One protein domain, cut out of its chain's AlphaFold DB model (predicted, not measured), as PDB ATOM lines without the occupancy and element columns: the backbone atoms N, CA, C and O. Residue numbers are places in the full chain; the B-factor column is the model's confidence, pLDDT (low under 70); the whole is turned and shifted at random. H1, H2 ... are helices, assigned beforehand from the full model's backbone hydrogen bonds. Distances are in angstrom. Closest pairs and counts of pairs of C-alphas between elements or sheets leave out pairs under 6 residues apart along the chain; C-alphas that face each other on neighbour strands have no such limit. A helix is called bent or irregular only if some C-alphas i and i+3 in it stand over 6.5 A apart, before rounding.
ATOM      1  N   ALA A   2      25.406  31.090  -5.572       93.75
ATOM      2  CA  ALA A   2      25.600  30.297  -4.347       93.75
ATOM      3  C   ALA A   2      27.032  29.746  -4.169       93.75
ATOM      4  O   ALA A   2      27.606  29.885  -3.097       93.75
ATOM      5  N   CYS A   3      27.646  29.203  -5.229       94.81
ATOM      6  CA  CYS A   3      29.022  28.692  -5.161       94.81
ATOM      7  C   CYS A   3      30.049  29.798  -4.867       94.81
ATOM      8  O   CYS A   3      30.934  29.598  -4.050       94.81
ATOM      9  N   ALA A   4      29.905  30.982  -5.469       94.50
ATOM     10  CA  ALA A   4      30.780  32.113  -5.165       94.50
ATOM     11  C   ALA A   4      30.580  32.606  -3.724       94.50
ATOM     12  O   ALA A   4      31.554  32.827  -3.020       94.50
ATOM     13  N   ALA A   5      29.332  32.703  -3.249       94.81
ATOM     14  CA  ALA A   5      29.034  33.086  -1.868       94.81
ATOM     15  C   ALA A   5      29.627  32.098  -0.847       94.81
ATOM     16  O   ALA A   5      30.227  32.523   0.136       94.81
ATOM     17  N   ALA A   6      29.530  30.790  -1.112       95.56
ATOM     18  CA  ALA A   6      30.190  29.767  -0.304       95.56
ATOM     19  C   ALA A   6      31.718  29.931  -0.311       95.56
ATOM     20  O   ALA A   6      32.351  29.782   0.730       95.56
ATOM     21  N   GLY A   7      32.305  30.282  -1.459       93.38
ATOM     22  CA  GLY A   7      33.731  30.585  -1.555       93.38
ATOM     23  C   GLY A   7      34.128  31.793  -0.704       93.38
ATOM     24  O   GLY A   7      35.025  31.696   0.123       93.38
ATOM     25  N   VAL A   8      33.395  32.902  -0.813       93.69
ATOM     26  CA  VAL A   8      33.625  34.115  -0.008       93.69
ATOM     27  C   VAL A   8      33.510  33.860   1.500       93.69
ATOM     28  O   VAL A   8      34.277  34.421   2.292       93.69
ATOM     29  N   ALA A   9      32.547  33.028   1.904       94.19
ATOM     30  CA  ALA A   9      32.319  32.673   3.301       94.19
ATOM     31  C   ALA A   9      33.451  31.809   3.875       94.19
ATOM     32  O   ALA A   9      33.834  31.992   5.028       94.19
ATOM     33  N   LEU A  10      33.995  30.891   3.071       94.00
ATOM     34  CA  LEU A  10      35.051  29.965   3.485       94.00
ATOM     35  C   LEU A  10      36.468  30.512   3.262       94.00
ATOM     36  O   LEU A  10      37.407  29.955   3.819       94.00
ATOM     37  N   ALA A  11      36.623  31.612   2.518       91.31
ATOM     38  CA  ALA A  11      37.905  32.255   2.219       91.31
ATOM     39  C   ALA A  11      38.825  32.496   3.440       91.31
ATOM     40  O   ALA A  11      40.028  32.310   3.295       91.31
ATOM     41  N   PRO A  12      38.326  32.848   4.648       90.56
ATOM     42  CA  PRO A  12      39.186  33.022   5.825       90.56
ATOM     43  C   PRO A  12      39.793  31.722   6.380       90.56
ATOM     44  O   PRO A  12      40.665  31.780   7.242       90.56
ATOM     45  N   PHE A  13      39.313  30.554   5.945       91.62
ATOM     46  CA  PHE A  13      39.668  29.252   6.507       91.62
ATOM     47  C   PHE A  13      40.217  28.326   5.406       91.62
ATOM     48  O   PHE A  13      39.444  27.561   4.827       91.62
ATOM     49  N   PRO A  14      41.534  28.319   5.128       88.56
ATOM     50  CA  PRO A  14      42.110  27.612   3.976       88.56
ATOM     51  C   PRO A  14      41.735  26.125   3.885       88.56
ATOM     52  O   PRO A  14      41.374  25.630   2.819       88.56
ATOM     53  N   LEU A  15      41.730  25.413   5.018       90.56
ATOM     54  CA  LEU A  15      41.336  24.001   5.063       90.56
ATOM     55  C   LEU A  15      39.844  23.799   4.761       90.56
ATOM     56  O   LEU A  15      39.486  22.885   4.019       90.56
ATOM     57  N   LEU A  16      38.965  24.650   5.300       93.00
ATOM     58  CA  LEU A  16      37.531  24.573   5.004       93.00
ATOM     59  C   LEU A  16      37.230  25.022   3.572       93.00
ATOM     60  O   LEU A  16      36.319  24.473   2.960       93.00
ATOM     61  N   ALA A  17      38.000  25.960   3.018       93.00
ATOM     62  CA  ALA A  17      37.915  26.349   1.616       93.00
ATOM     63  C   ALA A  17      38.309  25.184   0.691       93.00
ATOM     64  O   ALA A  17      37.616  24.878  -0.277       93.00
ATOM     65  N   ALA A  18      39.375  24.455   1.027       92.88
ATOM     66  CA  ALA A  18      39.784  23.266   0.287       92.88
ATOM     67  C   ALA A  18      38.736  22.138   0.376       92.88
ATOM     68  O   ALA A  18      38.336  21.573  -0.642       92.88
ATOM     69  N   LEU A  19      38.211  21.844   1.570       94.25
ATOM     70  CA  LEU A  19      37.119  20.873   1.730       94.25
ATOM     71  C   LEU A  19      35.843  21.325   1.005       94.25
ATOM     72  O   LEU A  19      35.186  20.527   0.331       94.25
ATOM     73  N   GLY A  20      35.520  22.614   1.086       95.25
ATOM     74  CA  GLY A  20      34.393  23.232   0.403       95.25
ATOM     75  C   GLY A  20      34.499  23.116  -1.116       95.25
ATOM     76  O   GLY A  20      33.491  22.836  -1.759       95.25
ATOM     77  N   LEU A  21      35.702  23.215  -1.691       95.44
ATOM     78  CA  LEU A  21      35.944  22.982  -3.118       95.44
ATOM     79  C   LEU A  21      35.516  21.566  -3.536       95.44
ATOM     80  O   LEU A  21      34.825  21.402  -4.545       95.44
ATOM     81  N   VAL A  22      35.875  20.546  -2.750       96.12
ATOM     82  CA  VAL A  22      35.494  19.147  -3.015       96.12
ATOM     83  C   VAL A  22      33.982  18.964  -2.879       96.12
ATOM     84  O   VAL A  22      33.354  18.385  -3.769       96.12
ATOM     85  N   VAL A  23      33.379  19.504  -1.816       96.75
ATOM     86  CA  VAL A  23      31.931  19.412  -1.563       96.75
ATOM     87  C   VAL A  23      31.125  20.115  -2.655       96.75
ATOM     88  O   VAL A  23      30.192  19.529  -3.203       96.75
ATOM     89  N   VAL A  24      31.492  21.341  -3.034       96.12
ATOM     90  CA  VAL A  24      30.839  22.086  -4.121       96.12
ATOM     91  C   VAL A  24      30.981  21.335  -5.440       96.12
ATOM     92  O   VAL A  24      30.002  21.211  -6.177       96.12
ATOM     93  N   THR A  25      32.161  20.781  -5.725       95.62
ATOM     94  CA  THR A  25      32.378  19.987  -6.940       95.62
ATOM     95  C   THR A  25      31.491  18.743  -6.962       95.62
ATOM     96  O   THR A  25      30.852  18.483  -7.980       95.62
ATOM     97  N   LEU A  26      31.383  18.015  -5.846       96.06
ATOM     98  CA  LEU A  26      30.493  16.861  -5.700       96.06
ATOM     99  C   LEU A  26      29.027  17.248  -5.934       96.06
ATOM    100  O   LEU A  26      28.367  16.649  -6.781       96.06
ATOM    101  N   VAL A  27      28.524  18.258  -5.219       95.88
ATOM    102  CA  VAL A  27      27.122  18.696  -5.304       95.88
ATOM    103  C   VAL A  27      26.780  19.128  -6.726       95.88
ATOM    104  O   VAL A  27      25.789  18.670  -7.295       95.88
ATOM    105  N   ILE A  28      27.618  19.963  -7.345       94.31
ATOM    106  CA  ILE A  28      27.371  20.430  -8.709       94.31
ATOM    107  C   ILE A  28      27.511  19.292  -9.717       94.31
ATOM    108  O   ILE A  28      26.727  19.245 -10.659       94.31
ATOM    109  N   ALA A  29      28.448  18.359  -9.543       92.94
ATOM    110  CA  ALA A  29      28.557  17.199 -10.422       92.94
ATOM    111  C   ALA A  29      27.312  16.299 -10.329       92.94
ATOM    112  O   ALA A  29      26.800  15.866 -11.361       92.94
ATOM    113  N   VAL A  30      26.770  16.073  -9.126       94.19
ATOM    114  CA  VAL A  30      25.511  15.331  -8.929       94.19
ATOM    115  C   VAL A  30      24.355  16.026  -9.643       94.19
ATOM    116  O   VAL A  30      23.616  15.377 -10.381       94.19
ATOM    117  N   LEU A  31      24.213  17.343  -9.475       92.31
ATOM    118  CA  LEU A  31      23.158  18.118 -10.132       92.31
ATOM    119  C   LEU A  31      23.342  18.137 -11.655       92.31
ATOM    120  O   LEU A  31      22.386  17.912 -12.396       92.31
ATOM    121  N   HIS A  32      24.566  18.363 -12.134       90.25
ATOM    122  CA  HIS A  32      24.897  18.445 -13.557       90.25
ATOM    123  C   HIS A  32      24.617  17.122 -14.269       90.25
ATOM    124  O   HIS A  32      23.846  17.101 -15.229       90.25
ATOM    125  N   PHE A  33      25.155  16.011 -13.761       89.38
ATOM    126  CA  PHE A  33      24.983  14.696 -14.377       89.38
ATOM    127  C   PHE A  33      23.614  14.070 -14.099       89.38
ATOM    128  O   PHE A  33      23.128  13.289 -14.920       89.38
ATOM    129  N   GLY A  34      22.978  14.415 -12.976       89.00
ATOM    130  CA  GLY A  34      21.640  13.952 -12.609       89.00
ATOM    131  C   GLY A  34      20.540  14.609 -13.437       89.00
ATOM    132  O   GLY A  34      19.639  13.916 -13.903       89.00
ATOM    133  N   PHE A  35      20.639  15.918 -13.690       88.19
ATOM    134  CA  PHE A  35      19.722  16.647 -14.576       88.19
ATOM    135  C   PHE A  35      20.175  16.688 -16.039       88.19
ATOM    136  O   PHE A  35      19.488  17.286 -16.866       88.19
ATOM    137  N   ARG A  36      21.317  16.064 -16.360       82.94
ATOM    138  CA  ARG A  36      21.922  16.033 -17.703       82.94
ATOM    139  C   ARG A  36      22.014  17.428 -18.312       82.94
ATOM    140  O   ARG A  36      21.624  17.661 -19.456       82.94
ATOM    141  N   LEU A  37      22.509  18.368 -17.512       81.06
ATOM    142  CA  LEU A  37      22.790  19.712 -17.991       81.06
ATOM    143  C   LEU A  37      23.805  19.593 -19.138       81.06
ATOM    144  O   LEU A  37      24.733  18.787 -19.082       81.06
ATOM    145  N   GLY A  38      23.599  20.350 -20.213       73.06
ATOM    146  CA  GLY A  38      24.479  20.297 -21.378       73.06
ATOM    147  C   GLY A  38      25.913  20.746 -21.069       73.06
ATOM    148  O   GLY A  38      26.307  20.993 -19.920       73.06
ATOM    149  N   ALA A  39      26.705  20.903 -22.130       72.62
ATOM    150  CA  ALA A  39      27.946  21.662 -22.037       72.62
ATOM    151  C   ALA A  39      27.660  23.027 -21.376       72.62
ATOM    152  O   ALA A  39      26.601  23.608 -21.629       72.62
ATOM    153  N   PRO A  40      28.556  23.533 -20.514       67.75
ATOM    154  CA  PRO A  40      29.986  23.202 -20.431       67.75
ATOM    155  C   PRO A  40      30.443  22.196 -19.349       67.75
ATOM    156  O   PRO A  40      31.648  22.011 -19.180       67.75
ATOM    157  N   GLY A  41      29.544  21.527 -18.623       81.38
ATOM    158  CA  GLY A  41      29.939  20.696 -17.471       81.38
ATOM    159  C   GLY A  41      29.976  21.475 -16.144       81.38
ATOM    160  O   GLY A  41      29.648  22.663 -16.115       81.38
ATOM    161  N   PRO A  42      30.404  20.845 -15.033       88.50
ATOM    162  CA  PRO A  42      30.424  21.476 -13.708       88.50
ATOM    163  C   PRO A  42      31.548  22.520 -13.517       88.50
ATOM    164  O   PRO A  42      31.542  23.248 -12.526       88.50
ATOM    165  N   VAL A  43      32.488  22.637 -14.468       89.19
ATOM    166  CA  VAL A  43      33.727  23.442 -14.371       89.19
ATOM    167  C   VAL A  43      33.485  24.888 -13.932       89.19
ATOM    168  O   VAL A  43      34.209  25.386 -13.077       89.19
ATOM    169  N   PHE A  44      32.479  25.567 -14.490       88.81
ATOM    170  CA  PHE A  44      32.241  26.991 -14.220       88.81
ATOM    171  C   PHE A  44      31.814  27.272 -12.779       88.81
ATOM    172  O   PHE A  44      32.172  28.306 -12.224       88.81
ATOM    173  N   PHE A  45      31.081  26.354 -12.149       92.19
ATOM    174  CA  PHE A  45      30.668  26.511 -10.753       92.19
ATOM    175  C   PHE A  45      31.842  26.306  -9.798       92.19
ATOM    176  O   PHE A  45      31.984  27.052  -8.831       92.19
ATOM    177  N   VAL A  46      32.697  25.326 -10.109       93.25
ATOM    178  CA  VAL A  46      33.950  25.072  -9.385       93.25
ATOM    179  C   VAL A  46      34.884  26.276  -9.516       93.25
ATOM    180  O   VAL A  46      35.421  26.752  -8.520       93.25
ATOM    181  N   LEU A  47      35.001  26.831 -10.725       91.94
ATOM    182  CA  LEU A  47      35.799  28.025 -10.990       91.94
ATOM    183  C   LEU A  47      35.258  29.244 -10.232       91.94
ATOM    184  O   LEU A  47      36.029  29.973  -9.620       91.94
ATOM    185  N   ALA A  48      33.938  29.449 -10.225       92.94
ATOM    186  CA  ALA A  48      33.312  30.550  -9.495       92.94
ATOM    187  C   ALA A  48      33.533  30.454  -7.977       92.94
ATOM    188  O   ALA A  48      33.736  31.480  -7.336       92.94
ATOM    189  N   TYR A  49      33.507  29.242  -7.410       95.38
ATOM    190  CA  TYR A  49      33.871  29.013  -6.011       95.38
ATOM    191  C   TYR A  49      35.341  29.374  -5.756       95.38
ATOM    192  O   TYR A  49      35.619  30.189  -4.883       95.38
ATOM    193  N   GLY A  50      36.261  28.826  -6.558       92.19
ATOM    194  CA  GLY A  50      37.705  29.008  -6.384       92.19
ATOM    195  C   GLY A  50      38.196  30.445  -6.584       92.19
ATOM    196  O   GLY A  50      39.006  30.951  -5.812       92.19
ATOM    197  N   ILE A  51      37.664  31.149  -7.586       90.06
ATOM    198  CA  ILE A  51      37.973  32.571  -7.787       90.06
ATOM    199  C   ILE A  51      37.446  33.390  -6.607       90.06
ATOM    200  O   ILE A  51      38.146  34.269  -6.121       90.06
ATOM    201  N   ALA A  52      36.240  33.095  -6.115       91.75
ATOM    202  CA  ALA A  52      35.677  33.811  -4.977       91.75
ATOM    203  C   ALA A  52      36.494  33.601  -3.693       91.75
ATOM    204  O   ALA A  52      36.748  34.576  -2.984       91.75
ATOM    205  N   THR A  53      36.946  32.369  -3.415       91.56
ATOM    206  CA  THR A  53      37.850  32.091  -2.286       91.56
ATOM    207  C   THR A  53      39.156  32.868  -2.418       91.56
ATOM    208  O   THR A  53      39.565  33.506  -1.460       91.56
ATOM    209  N   HIS A  54      39.772  32.869  -3.604       87.44
ATOM    210  CA  HIS A  54      41.083  33.483  -3.835       87.44
ATOM    211  C   HIS A  54      41.034  35.019  -3.818       87.44
ATOM    212  O   HIS A  54      41.850  35.677  -3.184       87.44
ATOM    213  N   VAL A  55      40.055  35.626  -4.495       86.56
ATOM    214  CA  VAL A  55      39.929  37.093  -4.582       86.56
ATOM    215  C   VAL A  55      39.561  37.709  -3.231       86.56
ATOM    216  O   VAL A  55      39.978  38.823  -2.928       86.56
ATOM    217  N   THR A  56      38.795  36.995  -2.403       88.62
ATOM    218  CA  THR A  56      38.375  37.479  -1.076       88.62
ATOM    219  C   THR A  56      39.173  36.866   0.076       88.62
ATOM    220  O   THR A  56      38.754  36.992   1.236       88.62
ATOM    221  N   ALA A  57      40.302  36.223  -0.247       86.12
ATOM    222  CA  ALA A  57      41.230  35.637   0.708       86.12
ATOM    223  C   ALA A  57      41.732  36.689   1.703       86.12
ATOM    224  O   ALA A  57      41.798  37.890   1.407       86.12
ATOM    225  N   VAL A  58      42.043  36.220   2.908       84.19
ATOM    226  CA  VAL A  58      42.585  37.042   3.988       84.19
ATOM    227  C   VAL A  58      44.090  36.825   4.018       84.19
ATOM    228  O   VAL A  58      44.541  35.748   4.396       84.19
ATOM    229  N   VAL A  59      44.850  37.853   3.656       76.50
ATOM    230  CA  VAL A  59      46.315  37.861   3.720       76.50
ATOM    231  C   VAL A  59      46.731  38.935   4.718       76.50
ATOM    232  O   VAL A  59      46.189  40.040   4.719       76.50
ATOM    233  N   ASP A  60      47.608  38.577   5.654       77.56
ATOM    234  CA  ASP A  60      48.075  39.459   6.735       77.56
ATOM    235  C   ASP A  60      46.943  40.123   7.547       77.56
ATOM    236  O   ASP A  60      47.010  41.281   7.961       77.56
ATOM    237  N   GLY A  61      45.850  39.382   7.767       75.44
ATOM    238  CA  GLY A  61      44.694  39.842   8.544       75.44
ATOM    239  C   GLY A  61      43.781  40.838   7.818       75.44
ATOM    240  O   GLY A  61      42.810  41.313   8.410       75.44
ATOM    241  N   ARG A  62      44.035  41.139   6.537       77.19
ATOM    242  CA  ARG A  62      43.174  41.973   5.687       77.19
ATOM    243  C   ARG A  62      42.684  41.192   4.472       77.19
ATOM    244  O   ARG A  62      43.388  40.357   3.922       77.19
ATOM    245  N   ARG A  63      41.447  41.454   4.047       79.50
ATOM    246  CA  ARG A  63      40.930  40.873   2.802       79.50
ATOM    247  C   ARG A  63      41.515  41.611   1.602       79.50
ATOM    248  O   ARG A  63      41.515  42.840   1.597       79.50
ATOM    249  N   HIS A  64      41.937  40.865   0.584       72.31
ATOM    250  CA  HIS A  64      42.412  41.427  -0.686       72.31
ATOM    251  C   HIS A  64      41.344  42.247  -1.419       72.31
ATOM    252  O   HIS A  64      41.649  43.282  -2.008       72.31
ATOM    253  N   ALA A  65      40.088  41.806  -1.359       82.38
ATOM    254  CA  ALA A  65      38.949  42.511  -1.929       82.38
ATOM    255  C   ALA A  65      37.756  42.483  -0.972       82.38
ATOM    256  O   ALA A  65      37.563  41.519  -0.224       82.38
ATOM    257  N   ASP A  66      36.933  43.532  -1.030       88.62
ATOM    258  CA  ASP A  66      35.686  43.595  -0.276       88.62
ATOM    259  C   ASP A  66      34.728  42.465  -0.733       88.62
ATOM    260  O   ASP A  66      34.354  42.402  -1.913       88.62
ATOM    261  N   PRO A  67      34.314  41.568   0.184       90.62
ATOM    262  CA  PRO A  67      33.402  40.459  -0.096       90.62
ATOM    263  C   PRO A  67      32.073  40.869  -0.720       90.62
ATOM    264  O   PRO A  67      31.570  40.203  -1.627       90.62
ATOM    265  N   VAL A  68      31.484  41.944  -0.201       91.69
ATOM    266  CA  VAL A  68      30.168  42.430  -0.606       91.69
ATOM    267  C   VAL A  68      30.284  43.037  -1.990       91.69
ATOM    268  O   VAL A  68      29.493  42.687  -2.864       91.69
ATOM    269  N   LEU A  69      31.307  43.861  -2.227       91.44
ATOM    270  CA  LEU A  69      31.551  44.444  -3.543       91.44
ATOM    271  C   LEU A  69      31.767  43.362  -4.607       91.44
ATOM    272  O   LEU A  69      31.160  43.432  -5.676       91.44
ATOM    273  N   PHE A  70      32.569  42.334  -4.309       90.88
ATOM    274  CA  PHE A  70      32.787  41.207  -5.219       90.88
ATOM    275  C   PHE A  70      31.476  40.480  -5.553       90.88
ATOM    276  O   PHE A  70      31.178  40.234  -6.724       90.88
ATOM    277  N   LEU A  71      30.660  40.162  -4.542       93.62
ATOM    278  CA  LEU A  71      29.383  39.477  -4.752       93.62
ATOM    279  C   LEU A  71      28.373  40.349  -5.500       93.62
ATOM    280  O   LEU A  71      27.667  39.830  -6.366       93.62
ATOM    281  N   VAL A  72      28.311  41.652  -5.223       94.31
ATOM    282  CA  VAL A  72      27.453  42.602  -5.949       94.31
ATOM    283  C   VAL A  72      27.883  42.698  -7.410       94.31
ATOM    284  O   VAL A  72      27.040  42.533  -8.290       94.31
ATOM    285  N   ALA A  73      29.179  42.869  -7.686       92.06
ATOM    286  CA  ALA A  73      29.712  42.928  -9.046       92.06
ATOM    287  C   ALA A  73      29.426  41.636  -9.827       92.06
ATOM    288  O   ALA A  73      28.945  41.680 -10.962       92.06
ATOM    289  N   LEU A  74      29.633  40.475  -9.197       91.44
ATOM    290  CA  LEU A  74      29.306  39.180  -9.790       91.44
ATOM    291  C   LEU A  74      27.798  39.040 -10.053       91.44
ATOM    292  O   LEU A  74      27.403  38.581 -11.125       91.44
ATOM    293  N   THR A  75      26.951  39.446  -9.101       93.50
ATOM    294  CA  THR A  75      25.485  39.390  -9.244       93.50
ATOM    295  C   THR A  75      25.021  40.279 -10.389       93.50
ATOM    296  O   THR A  75      24.234  39.835 -11.221       93.50
ATOM    297  N   ALA A  76      25.539  41.506 -10.468       94.50
ATOM    298  CA  ALA A  76      25.235  42.448 -11.534       94.50
ATOM    299  C   ALA A  76      25.651  41.894 -12.904       94.50
ATOM    300  O   ALA A  76      24.843  41.894 -13.830       94.50
ATOM    301  N   GLY A  77      26.857  41.330 -13.025       91.12
ATOM    302  CA  GLY A  77      27.321  40.698 -14.264       91.12
ATOM    303  C   GLY A  77      26.437  39.525 -14.706       91.12
ATOM    304  O   GLY A  77      26.050  39.429 -15.876       91.12
ATOM    305  N   VAL A  78      26.046  38.658 -13.767       91.38
ATOM    306  CA  VAL A  78      25.112  37.553 -14.036       91.38
ATOM    307  C   VAL A  78      23.735  38.082 -14.446       91.38
ATOM    308  O   VAL A  78      23.153  37.564 -15.400       91.38
ATOM    309  N   ALA A  79      23.226  39.123 -13.784       93.94
ATOM    310  CA  ALA A  79      21.941  39.738 -14.105       93.94
ATOM    311  C   ALA A  79      21.941  40.362 -15.510       93.94
ATOM    312  O   ALA A  79      21.022  40.099 -16.282       93.94
ATOM    313  N   ILE A  80      22.993  41.097 -15.883       94.25
ATOM    314  CA  ILE A  80      23.173  41.663 -17.232       94.25
ATOM    315  C   ILE A  80      23.214  40.546 -18.284       94.25
ATOM    316  O   ILE A  80      22.551  40.635 -19.319       94.25
ATOM    317  N   THR A  81      23.934  39.457 -18.011       90.06
ATOM    318  CA  THR A  81      23.998  38.297 -18.918       90.06
ATOM    319  C   THR A  81      22.625  37.639 -19.083       90.06
ATOM    320  O   THR A  81      22.206  37.324 -20.195       90.06
ATOM    321  N   CYS A  82      21.874  37.472 -17.992       91.31
ATOM    322  CA  CYS A  82      20.523  36.913 -18.050       91.31
ATOM    323  C   CYS A  82      19.550  37.848 -18.782       91.31
ATOM    324  O   CYS A  82      18.730  37.376 -19.567       91.31
ATOM    325  N   ALA A  83      19.659  39.162 -18.570       92.56
ATOM    326  CA  ALA A  83      18.833  40.163 -19.234       92.56
ATOM    327  C   ALA A  83      19.094  40.196 -20.746       92.56
ATOM    328  O   ALA A  83      18.152  40.125 -21.530       92.56
ATOM    329  N   THR A  84      20.359  40.221 -21.170       90.94
ATOM    330  CA  THR A  84      20.734  40.202 -22.597       90.94
ATOM    331  C   THR A  84      20.294  38.911 -23.289       90.94
ATOM    332  O   THR A  84      19.702  38.967 -24.369       90.94
ATOM    333  N   ALA A  85      20.480  37.751 -22.649       89.06
ATOM    334  CA  ALA A  85      19.970  36.478 -23.153       89.06
ATOM    335  C   ALA A  85      18.432  36.457 -23.229       89.06
ATOM    336  O   ALA A  85      17.867  36.004 -24.226       89.06
ATOM    337  N   GLY A  86      17.748  36.987 -22.210       89.62
ATOM    338  CA  GLY A  86      16.291  37.107 -22.172       89.62
ATOM    339  C   GLY A  86      15.752  37.986 -23.299       89.62
ATOM    340  O   GLY A  86      14.858  37.561 -24.029       89.62
ATOM    341  N   VAL A  87      16.345  39.164 -23.509       90.38
ATOM    342  CA  VAL A  87      16.013  40.067 -24.623       90.38
ATOM    343  C   VAL A  87      16.218  39.366 -25.963       90.38
ATOM    344  O   VAL A  87      15.328  39.402 -26.807       90.38
ATOM    345  N   PHE A  88      17.334  38.663 -26.157       88.44
ATOM    346  CA  PHE A  88      17.589  37.920 -27.392       88.44
ATOM    347  C   PHE A  88      16.528  36.841 -27.663       88.44
ATOM    348  O   PHE A  88      16.049  36.708 -28.793       88.44
ATOM    349  N   VAL A  89      16.123  36.089 -26.636       86.44
ATOM    350  CA  VAL A  89      15.055  35.081 -26.743       86.44
ATOM    351  C   VAL A  89      13.708  35.735 -27.055       86.44
ATOM    352  O   VAL A  89      12.997  35.255 -27.936       86.44
ATOM    353  N   LEU A  90      13.369  36.842 -26.389       87.50
ATOM    354  CA  LEU A  90      12.131  37.590 -26.629       87.50
ATOM    355  C   LEU A  90      12.075  38.143 -28.057       87.50
ATOM    356  O   LEU A  90      11.092  37.913 -28.757       87.50
ATOM    357  N   VAL A  91      13.149  38.779 -28.533       87.69
ATOM    358  CA  VAL A  91      13.253  39.276 -29.914       87.69
ATOM    359  C   VAL A  91      13.093  38.128 -30.910       87.69
ATOM    360  O   VAL A  91      12.325  38.246 -31.862       87.69
ATOM    361  N   ARG A  92      13.744  36.979 -30.681       84.38
ATOM    362  CA  ARG A  92      13.565  35.802 -31.547       84.38
ATOM    363  C   ARG A  92      12.130  35.285 -31.560       84.38
ATOM    364  O   ARG A  92      11.662  34.897 -32.626       84.38
ATOM    365  N   ARG A  93      11.443  35.284 -30.416       81.25
ATOM    366  CA  ARG A  93      10.033  34.875 -30.323       81.25
ATOM    367  C   ARG A  93       9.110  35.803 -31.104       81.25
ATOM    368  O   ARG A  93       8.229  35.310 -31.798       81.25
ATOM    369  N   VAL A  94       9.339  37.114 -31.031       84.88
ATOM    370  CA  VAL A  94       8.536  38.122 -31.745       84.88
ATOM    371  C   VAL A  94       8.801  38.095 -33.253       84.88
ATOM    372  O   VAL A  94       7.862  38.181 -34.035       84.88
ATOM    373  N   VAL A  95      10.061  37.945 -33.677       84.75
ATOM    374  CA  VAL A  95      10.447  37.966 -35.103       84.75
ATOM    375  C   VAL A  95      10.156  36.635 -35.809       84.75
ATOM    376  O   VAL A  95       9.940  36.616 -37.019       84.75
ATOM    377  N   ARG A  96      10.160  35.505 -35.089       75.00
ATOM    378  CA  ARG A  96       9.873  34.166 -35.641       75.00
ATOM    379  C   ARG A  96       8.816  33.416 -34.814       75.00
ATOM    380  O   ARG A  96       9.138  32.385 -34.208       75.00
ATOM    381  N   PRO A  97       7.561  33.895 -34.790       62.69
ATOM    382  CA  PRO A  97       6.466  33.185 -34.141       62.69
ATOM    383  C   PRO A  97       6.208  31.865 -34.894       62.69
ATOM    384  O   PRO A  97       5.945  31.876 -36.092       62.69
ATOM    385  N   GLY A  98       6.344  30.715 -34.221       62.59
ATOM    386  CA  GLY A  98       6.042  29.393 -34.807       62.59
ATOM    387  C   GLY A  98       7.183  28.364 -34.840       62.59
ATOM    388  O   GLY A  98       6.955  27.218 -35.210       62.59
ATOM    389  N   SER A  99       8.399  28.704 -34.397       56.38
ATOM    390  CA  SER A  99       9.525  27.747 -34.302       56.38
ATOM    391  C   SER A  99       9.497  26.858 -33.036       56.38
ATOM    392  O   SER A  99      10.497  26.214 -32.699       56.38
ATOM    393  N   GLU A 100       8.396  26.826 -32.282       56.06
ATOM    394  CA  GLU A 100       8.356  26.178 -30.967       56.06
ATOM    395  C   GLU A 100       8.077  24.664 -31.047       56.06
ATOM    396  O   GLU A 100       6.987  24.181 -30.769       56.06
ATOM    397  N   ARG A 101       9.134  23.887 -31.320       51.56
ATOM    398  CA  ARG A 101       9.349  22.572 -30.671       51.56
ATOM    399  C   ARG A 101      10.308  22.666 -29.473       51.56
ATOM    400  O   ARG A 101      10.801  21.659 -28.985       51.56
ATOM    401  N   ILE A 102      10.576  23.876 -28.978       54.94
ATOM    402  CA  ILE A 102      11.475  24.129 -27.832       54.94
ATOM    403  C   ILE A 102      10.759  23.866 -26.485       54.94
ATOM    404  O   ILE A 102      11.378  23.890 -25.428       54.94
ATOM    405  N   GLY A 103       9.454  23.569 -26.525       49.41
ATOM    406  CA  GLY A 103       8.613  23.272 -25.365       49.41
ATOM    407  C   GLY A 103       8.264  21.796 -25.159       49.41
ATOM    408  O   GLY A 103       7.465  21.513 -24.271       49.41
ATOM    409  N   ALA A 111      18.201  11.558 -12.878       86.56
ATOM    410  CA  ALA A 111      18.574  10.185 -13.192       86.56
ATOM    411  C   ALA A 111      20.089  10.042 -13.378       86.56
ATOM    412  O   ALA A 111      20.658  10.427 -14.401       86.56
ATOM    413  N   LEU A 112      20.738   9.396 -12.407       85.19
ATOM    414  CA  LEU A 112      22.146   9.011 -12.481       85.19
ATOM    415  C   LEU A 112      22.274   7.618 -13.105       85.19
ATOM    416  O   LEU A 112      22.302   6.611 -12.393       85.19
ATOM    417  N   GLY A 113      22.336   7.570 -14.437       85.56
ATOM    418  CA  GLY A 113      22.668   6.348 -15.177       85.56
ATOM    419  C   GLY A 113      24.132   5.918 -14.973       85.56
ATOM    420  O   GLY A 113      24.917   6.693 -14.422       85.56
ATOM    421  N   PRO A 114      24.526   4.715 -15.426       84.25
ATOM    422  CA  PRO A 114      25.886   4.192 -15.256       84.25
ATOM    423  C   PRO A 114      26.979   5.147 -15.758       84.25
ATOM    424  O   PRO A 114      27.906   5.454 -15.012       84.25
ATOM    425  N   ASP A 115      26.814   5.717 -16.954       83.62
ATOM    426  CA  ASP A 115      27.782   6.658 -17.538       83.62
ATOM    427  C   ASP A 115      27.863   7.983 -16.757       83.62
ATOM    428  O   ASP A 115      28.947   8.521 -16.528       83.62
ATOM    429  N   SER A 116      26.723   8.499 -16.283       86.50
ATOM    430  CA  SER A 116      26.668   9.690 -15.423       86.50
ATOM    431  C   SER A 116      27.355   9.447 -14.079       86.50
ATOM    432  O   SER A 116      28.067  10.316 -13.582       86.50
ATOM    433  N   ARG A 117      27.169   8.259 -13.486       88.50
ATOM    434  CA  ARG A 117      27.847   7.856 -12.242       88.50
ATOM    435  C   ARG A 117      29.349   7.715 -12.459       88.50
ATOM    436  O   ARG A 117      30.120   8.164 -11.620       88.50
ATOM    437  N   ALA A 118      29.763   7.154 -13.593       87.50
ATOM    438  CA  ALA A 118      31.165   7.048 -13.975       87.50
ATOM    439  C   ALA A 118      31.842   8.421 -14.036       87.50
ATOM    440  O   ALA A 118      32.895   8.635 -13.434       87.50
ATOM    441  N   LEU A 119      31.214   9.370 -14.734       88.94
ATOM    442  CA  LEU A 119      31.695  10.746 -14.831       88.94
ATOM    443  C   LEU A 119      31.704  11.449 -13.472       88.94
ATOM    444  O   LEU A 119      32.690  12.107 -13.144       88.94
ATOM    445  N   LEU A 120      30.658  11.260 -12.663       91.50
ATOM    446  CA  LEU A 120      30.585  11.781 -11.301       91.50
ATOM    447  C   LEU A 120      31.766  11.295 -10.453       91.50
ATOM    448  O   LEU A 120      32.477  12.119  -9.884       91.50
ATOM    449  N   VAL A 121      32.016   9.982 -10.412       91.56
ATOM    450  CA  VAL A 121      33.135   9.399  -9.656       91.56
ATOM    451  C   VAL A 121      34.461   9.980 -10.134       91.56
ATOM    452  O   VAL A 121      35.267  10.405  -9.314       91.56
ATOM    453  N   ARG A 122      34.681  10.076 -11.451       90.88
ATOM    454  CA  ARG A 122      35.907  10.668 -12.008       90.88
ATOM    455  C   ARG A 122      36.099  12.117 -11.570       90.88
ATOM    456  O   ARG A 122      37.195  12.474 -11.151       90.88
ATOM    457  N   VAL A 123      35.050  12.934 -11.645       92.88
ATOM    458  CA  VAL A 123      35.088  14.344 -11.230       92.88
ATOM    459  C   VAL A 123      35.385  14.468  -9.736       92.88
ATOM    460  O   VAL A 123      36.223  15.279  -9.357       92.88
ATOM    461  N   VAL A 124      34.764  13.636  -8.898       94.19
ATOM    462  CA  VAL A 124      34.980  13.643  -7.442       94.19
ATOM    463  C   VAL A 124      36.385  13.162  -7.080       94.19
ATOM    464  O   VAL A 124      37.033  13.780  -6.244       94.19
ATOM    465  N   VAL A 125      36.897  12.121  -7.741       93.69
ATOM    466  CA  VAL A 125      38.276  11.637  -7.565       93.69
ATOM    467  C   VAL A 125      39.280  12.723  -7.947       93.69
ATOM    468  O   VAL A 125      40.204  12.993  -7.185       93.69
ATOM    469  N   VAL A 126      39.085  13.391  -9.087       93.75
ATOM    470  CA  VAL A 126      39.931  14.521  -9.499       93.75
ATOM    471  C   VAL A 126      39.838  15.676  -8.506       93.75
ATOM    472  O   VAL A 126      40.864  16.260  -8.180       93.75
ATOM    473  N   ALA A 127      38.644  15.994  -8.000       94.88
ATOM    474  CA  ALA A 127      38.466  17.045  -7.007       94.88
ATOM    475  C   ALA A 127      39.192  16.714  -5.699       94.88
ATOM    476  O   ALA A 127      39.949  17.540  -5.203       94.88
ATOM    477  N   ALA A 128      39.015  15.503  -5.171       94.88
ATOM    478  CA  ALA A 128      39.629  15.069  -3.923       94.88
ATOM    479  C   ALA A 128      41.156  14.976  -4.040       94.88
ATOM    480  O   ALA A 128      41.867  15.597  -3.254       94.88
ATOM    481  N   ILE A 129      41.666  14.254  -5.045       94.00
ATOM    482  CA  ILE A 129      43.110  14.070  -5.241       94.00
ATOM    483  C   ILE A 129      43.769  15.386  -5.650       94.00
ATOM    484  O   ILE A 129      44.817  15.723  -5.116       94.00
ATOM    485  N   GLY A 130      43.163  16.149  -6.562       91.75
ATOM    486  CA  GLY A 130      43.694  17.443  -6.993       91.75
ATOM    487  C   GLY A 130      43.801  18.425  -5.832       91.75
ATOM    488  O   GLY A 130      44.852  19.026  -5.644       91.75
ATOM    489  N   THR A 131      42.761  18.512  -4.999       92.81
ATOM    490  CA  THR A 131      42.785  19.351  -3.794       92.81
ATOM    491  C   THR A 131      43.843  18.873  -2.804       92.81
ATOM    492  O   THR A 131      44.621  19.685  -2.315       92.81
ATOM    493  N   LEU A 132      43.926  17.566  -2.540       92.62
ATOM    494  CA  LEU A 132      44.917  16.999  -1.624       92.62
ATOM    495  C   LEU A 132      46.355  17.243  -2.103       92.62
ATOM    496  O   LEU A 132      47.196  17.667  -1.320       92.62
ATOM    497  N   LEU A 133      46.646  17.004  -3.383       89.81
ATOM    498  CA  LEU A 133      47.974  17.248  -3.948       89.81
ATOM    499  C   LEU A 133      48.340  18.730  -3.895       89.81
ATOM    500  O   LEU A 133      49.477  19.054  -3.566       89.81
ATOM    501  N   SER A 134      47.393  19.627  -4.169       88.31
ATOM    502  CA  SER A 134      47.629  21.064  -4.034       88.31
ATOM    503  C   SER A 134      47.905  21.469  -2.588       88.31
ATOM    504  O   SER A 134      48.838  22.231  -2.366       88.31
ATOM    505  N   LEU A 135      47.183  20.907  -1.612       87.94
ATOM    506  CA  LEU A 135      47.435  21.138  -0.183       87.94
ATOM    507  C   LEU A 135      48.813  20.642   0.276       87.94
ATOM    508  O   LEU A 135      49.416  21.259   1.147       87.94
ATOM    509  N   LEU A 136      49.291  19.521  -0.270       88.06
ATOM    510  CA  LEU A 136      50.530  18.879   0.180       88.06
ATOM    511  C   LEU A 136      51.786  19.366  -0.551       88.06
ATOM    512  O   LEU A 136      52.863  19.353   0.038       88.06
ATOM    513  N   LEU A 137      51.677  19.710  -1.837       83.88
ATOM    514  CA  LEU A 137      52.836  19.869  -2.729       83.88
ATOM    515  C   LEU A 137      52.930  21.238  -3.407       83.88
ATOM    516  O   LEU A 137      53.954  21.520  -4.024       83.88
ATOM    517  N   VAL A 138      51.864  22.043  -3.385       79.38
ATOM    518  CA  VAL A 138      51.793  23.282  -4.172       79.38
ATOM    519  C   VAL A 138      51.368  24.451  -3.292       79.38
ATOM    520  O   VAL A 138      52.216  25.125  -2.728       79.38
ATOM    521  N   ASP A 139      50.063  24.694  -3.216       79.44
ATOM    522  CA  ASP A 139      49.431  25.694  -2.374       79.44
ATOM    523  C   ASP A 139      47.923  25.405  -2.315       79.44
ATOM    524  O   ASP A 139      47.307  25.031  -3.325       79.44
ATOM    525  N   ALA A 140      47.315  25.605  -1.149       76.06
ATOM    526  CA  ALA A 140      45.882  25.428  -0.938       76.06
ATOM    527  C   ALA A 140      45.069  26.347  -1.860       76.06
ATOM    528  O   ALA A 140      44.059  25.933  -2.437       76.06
ATOM    529  N   GLU A 141      45.544  27.577  -2.056       75.56
ATOM    530  CA  GLU A 141      44.861  28.599  -2.855       75.56
ATOM    531  C   GLU A 141      44.830  28.265  -4.351       75.56
ATOM    532  O   GLU A 141      43.971  28.749  -5.091       75.56
ATOM    533  N   ARG A 142      45.716  27.373  -4.806       79.50
ATOM    534  CA  ARG A 142      45.839  26.961  -6.211       79.50
ATOM    535  C   ARG A 142      45.037  25.710  -6.558       79.50
ATOM    536  O   ARG A 142      44.883  25.393  -7.741       79.50
ATOM    537  N   ALA A 143      44.469  25.030  -5.561       87.81
ATOM    538  CA  ALA A 143      43.719  23.788  -5.740       87.81
ATOM    539  C   ALA A 143      42.618  23.898  -6.804       87.81
ATOM    540  O   ALA A 143      42.444  22.996  -7.629       87.81
ATOM    541  N   TYR A 144      41.903  25.025  -6.849       89.69
ATOM    542  CA  TYR A 144      40.795  25.197  -7.786       89.69
ATOM    543  C   TYR A 144      41.239  25.174  -9.254       89.69
ATOM    544  O   TYR A 144      40.503  24.647 -10.088       89.69
ATOM    545  N   TRP A 145      42.435  25.672  -9.592       89.12
ATOM    546  CA  TRP A 145      42.938  25.643 -10.969       89.12
ATOM    547  C   TRP A 145      43.207  24.217 -11.440       89.12
ATOM    548  O   TRP A 145      42.767  23.840 -12.533       89.12
ATOM    549  N   ALA A 146      43.873  23.417 -10.605       89.38
ATOM    550  CA  ALA A 146      44.157  22.015 -10.892       89.38
ATOM    551  C   ALA A 146      42.860  21.200 -11.022       89.38
ATOM    552  O   ALA A 146      42.680  20.459 -11.994       89.38
ATOM    553  N   VAL A 147      41.908  21.398 -10.101       92.38
ATOM    554  CA  VAL A 147      40.594  20.741 -10.155       92.38
ATOM    555  C   VAL A 147      39.826  21.165 -11.410       92.38
ATOM    556  O   VAL A 147      39.383  20.302 -12.167       92.38
ATOM    557  N   CYS A 148      39.719  22.461 -11.713       90.31
ATOM    558  CA  CYS A 148      39.054  22.947 -12.927       90.31
ATOM    559  C   CYS A 148      39.690  22.383 -14.203       90.31
ATOM    560  O   CYS A 148      38.965  21.999 -15.124       90.31
ATOM    561  N   ALA A 149      41.022  22.299 -14.264       88.12
ATOM    562  CA  ALA A 149      41.729  21.711 -15.393       88.12
ATOM    563  C   ALA A 149      41.387  20.225 -15.567       88.12
ATOM    564  O   ALA A 149      41.051  19.809 -16.677       88.12
ATOM    565  N   GLY A 150      41.389  19.440 -14.490       89.06
ATOM    566  CA  GLY A 150      41.034  18.023 -14.563       89.06
ATOM    567  C   GLY A 150      39.564  17.778 -14.896       89.06
ATOM    568  O   GLY A 150      39.258  16.939 -15.746       89.06
ATOM    569  N   VAL A 151      38.648  18.565 -14.328       89.88
ATOM    570  CA  VAL A 151      37.215  18.495 -14.653       89.88
ATOM    571  C   VAL A 151      36.960  18.891 -16.112       89.88
ATOM    572  O   VAL A 151      36.159  18.246 -16.787       89.88
ATOM    573  N   ALA A 152      37.670  19.889 -16.650       86.81
ATOM    574  CA  ALA A 152      37.565  20.272 -18.060       86.81
ATOM    575  C   ALA A 152      38.060  19.170 -19.015       86.81
ATOM    576  O   ALA A 152      37.482  18.972 -20.089       86.81
ATOM    577  N   VAL A 153      39.100  18.436 -18.609       85.69
ATOM    578  CA  VAL A 153      39.646  17.293 -19.354       85.69
ATOM    579  C   VAL A 153      38.696  16.098 -19.343       85.69
ATOM    580  O   VAL A 153      38.516  15.469 -20.385       85.69
ATOM    581  N   ILE A 154      38.034  15.817 -18.215       86.00
ATOM    582  CA  ILE A 154      36.952  14.820 -18.159       86.00
ATOM    583  C   ILE A 154      35.795  15.258 -19.068       86.00
ATOM    584  O   ILE A 154      35.307  14.474 -19.884       86.00
ATOM    585  N   GLY A 155      35.383  16.523 -18.968       80.94
ATOM    586  CA  GLY A 155      34.268  17.073 -19.727       80.94
ATOM    587  C   GLY A 155      32.957  16.327 -19.460       80.94
ATOM    588  O   GLY A 155      32.705  15.842 -18.362       80.94
ATOM    589  N   VAL A 156      32.110  16.244 -20.486       70.00
ATOM    590  CA  VAL A 156      30.806  15.557 -20.426       70.00
ATOM    591  C   VAL A 156      30.828  14.156 -21.053       70.00
ATOM    592  O   VAL A 156      29.802  13.491 -21.093       70.00
ATOM    593  N   ASN A 157      31.988  13.698 -21.545       69.50
ATOM    594  CA  ASN A 157      32.122  12.448 -22.296       69.50
ATOM    595  C   ASN A 157      33.069  11.473 -21.584       69.50
ATOM    596  O   ASN A 157      34.211  11.808 -21.282       69.50
ATOM    597  N   ALA A 158      32.628  10.227 -21.382       59.66
ATOM    598  CA  ALA A 158      33.377   9.229 -20.610       59.66
ATOM    599  C   ALA A 158      34.609   8.640 -21.332       59.66
ATOM    600  O   ALA A 158      35.460   8.027 -20.690       59.66
ATOM    601  N   GLY A 159      34.745   8.842 -22.646       70.88
ATOM    602  CA  GLY A 159      35.782   8.198 -23.456       70.88
ATOM    603  C   GLY A 159      37.213   8.627 -23.106       70.88
ATOM    604  O   GLY A 159      37.561   9.806 -23.183       70.88
TER     605      GLY A 159
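Overview. This is residues 2 to 103 and 111 to 159 of the 273 residues of an uncharacterized protein of Microbacterium azadirachtae (UniProt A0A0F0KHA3). Helices H2, H3, H5 and H6 lie side by side as a bundle; H1 packs on H2 and H3, and residues 76 to 103, mostly H4, stick out. The 151 printed residues, all helix by class, have six named helices, H1 to H6 in order. The whole is flat, 58 by 41 by 20 A, only just loose, close to compact (radius of gyration of the C-alphas 18.0 A).

Arrangement. From Ala 2, H1, residues 2 to 10, forms a hairpin with H2, residues 14 to 34, the hub; their closest C-alphas, Leu 10 and Ala 17, are 5.0 A apart. H3, residues 43 to 55, touches H2, closest at C-alphas 46 and 25, 5.9 A. H4, residues 67 to 95, only just touches H1, with 3 pairs of C-alphas within 8 A, the closest Pro 67 and Val 8, 6.3 A. H5, residues 114 to 137, touches H2 at a shallow tilt of 12 degrees, closest at C-alphas 116 and 33, 5.4 A. H6, residues 140 to 154, forms a hairpin with H5, closest at C-alphas 143 and 131, 4.9 A. Every O i to N i+4 pair is within hydrogen-bond range in H1 to H5, but 8 of 11 in H6, irregular with C-alphas 141 and 144 7.2 A apart.

Along the chain. Find C-alpha 67 at (33.402, 40.459, -0.096); H4 runs 41.9 A to C-alpha 95 at (10.447, 37.966, -35.103).

Size, cuts and confidence. Residues 104 to 110 are cut out, leaving 20.5 A between C-alphas 103 and 111. The H3 to H4 link is long. Look for pLDDT under 70 at residue 40, residues 97 to 103 and residues 157 to 158.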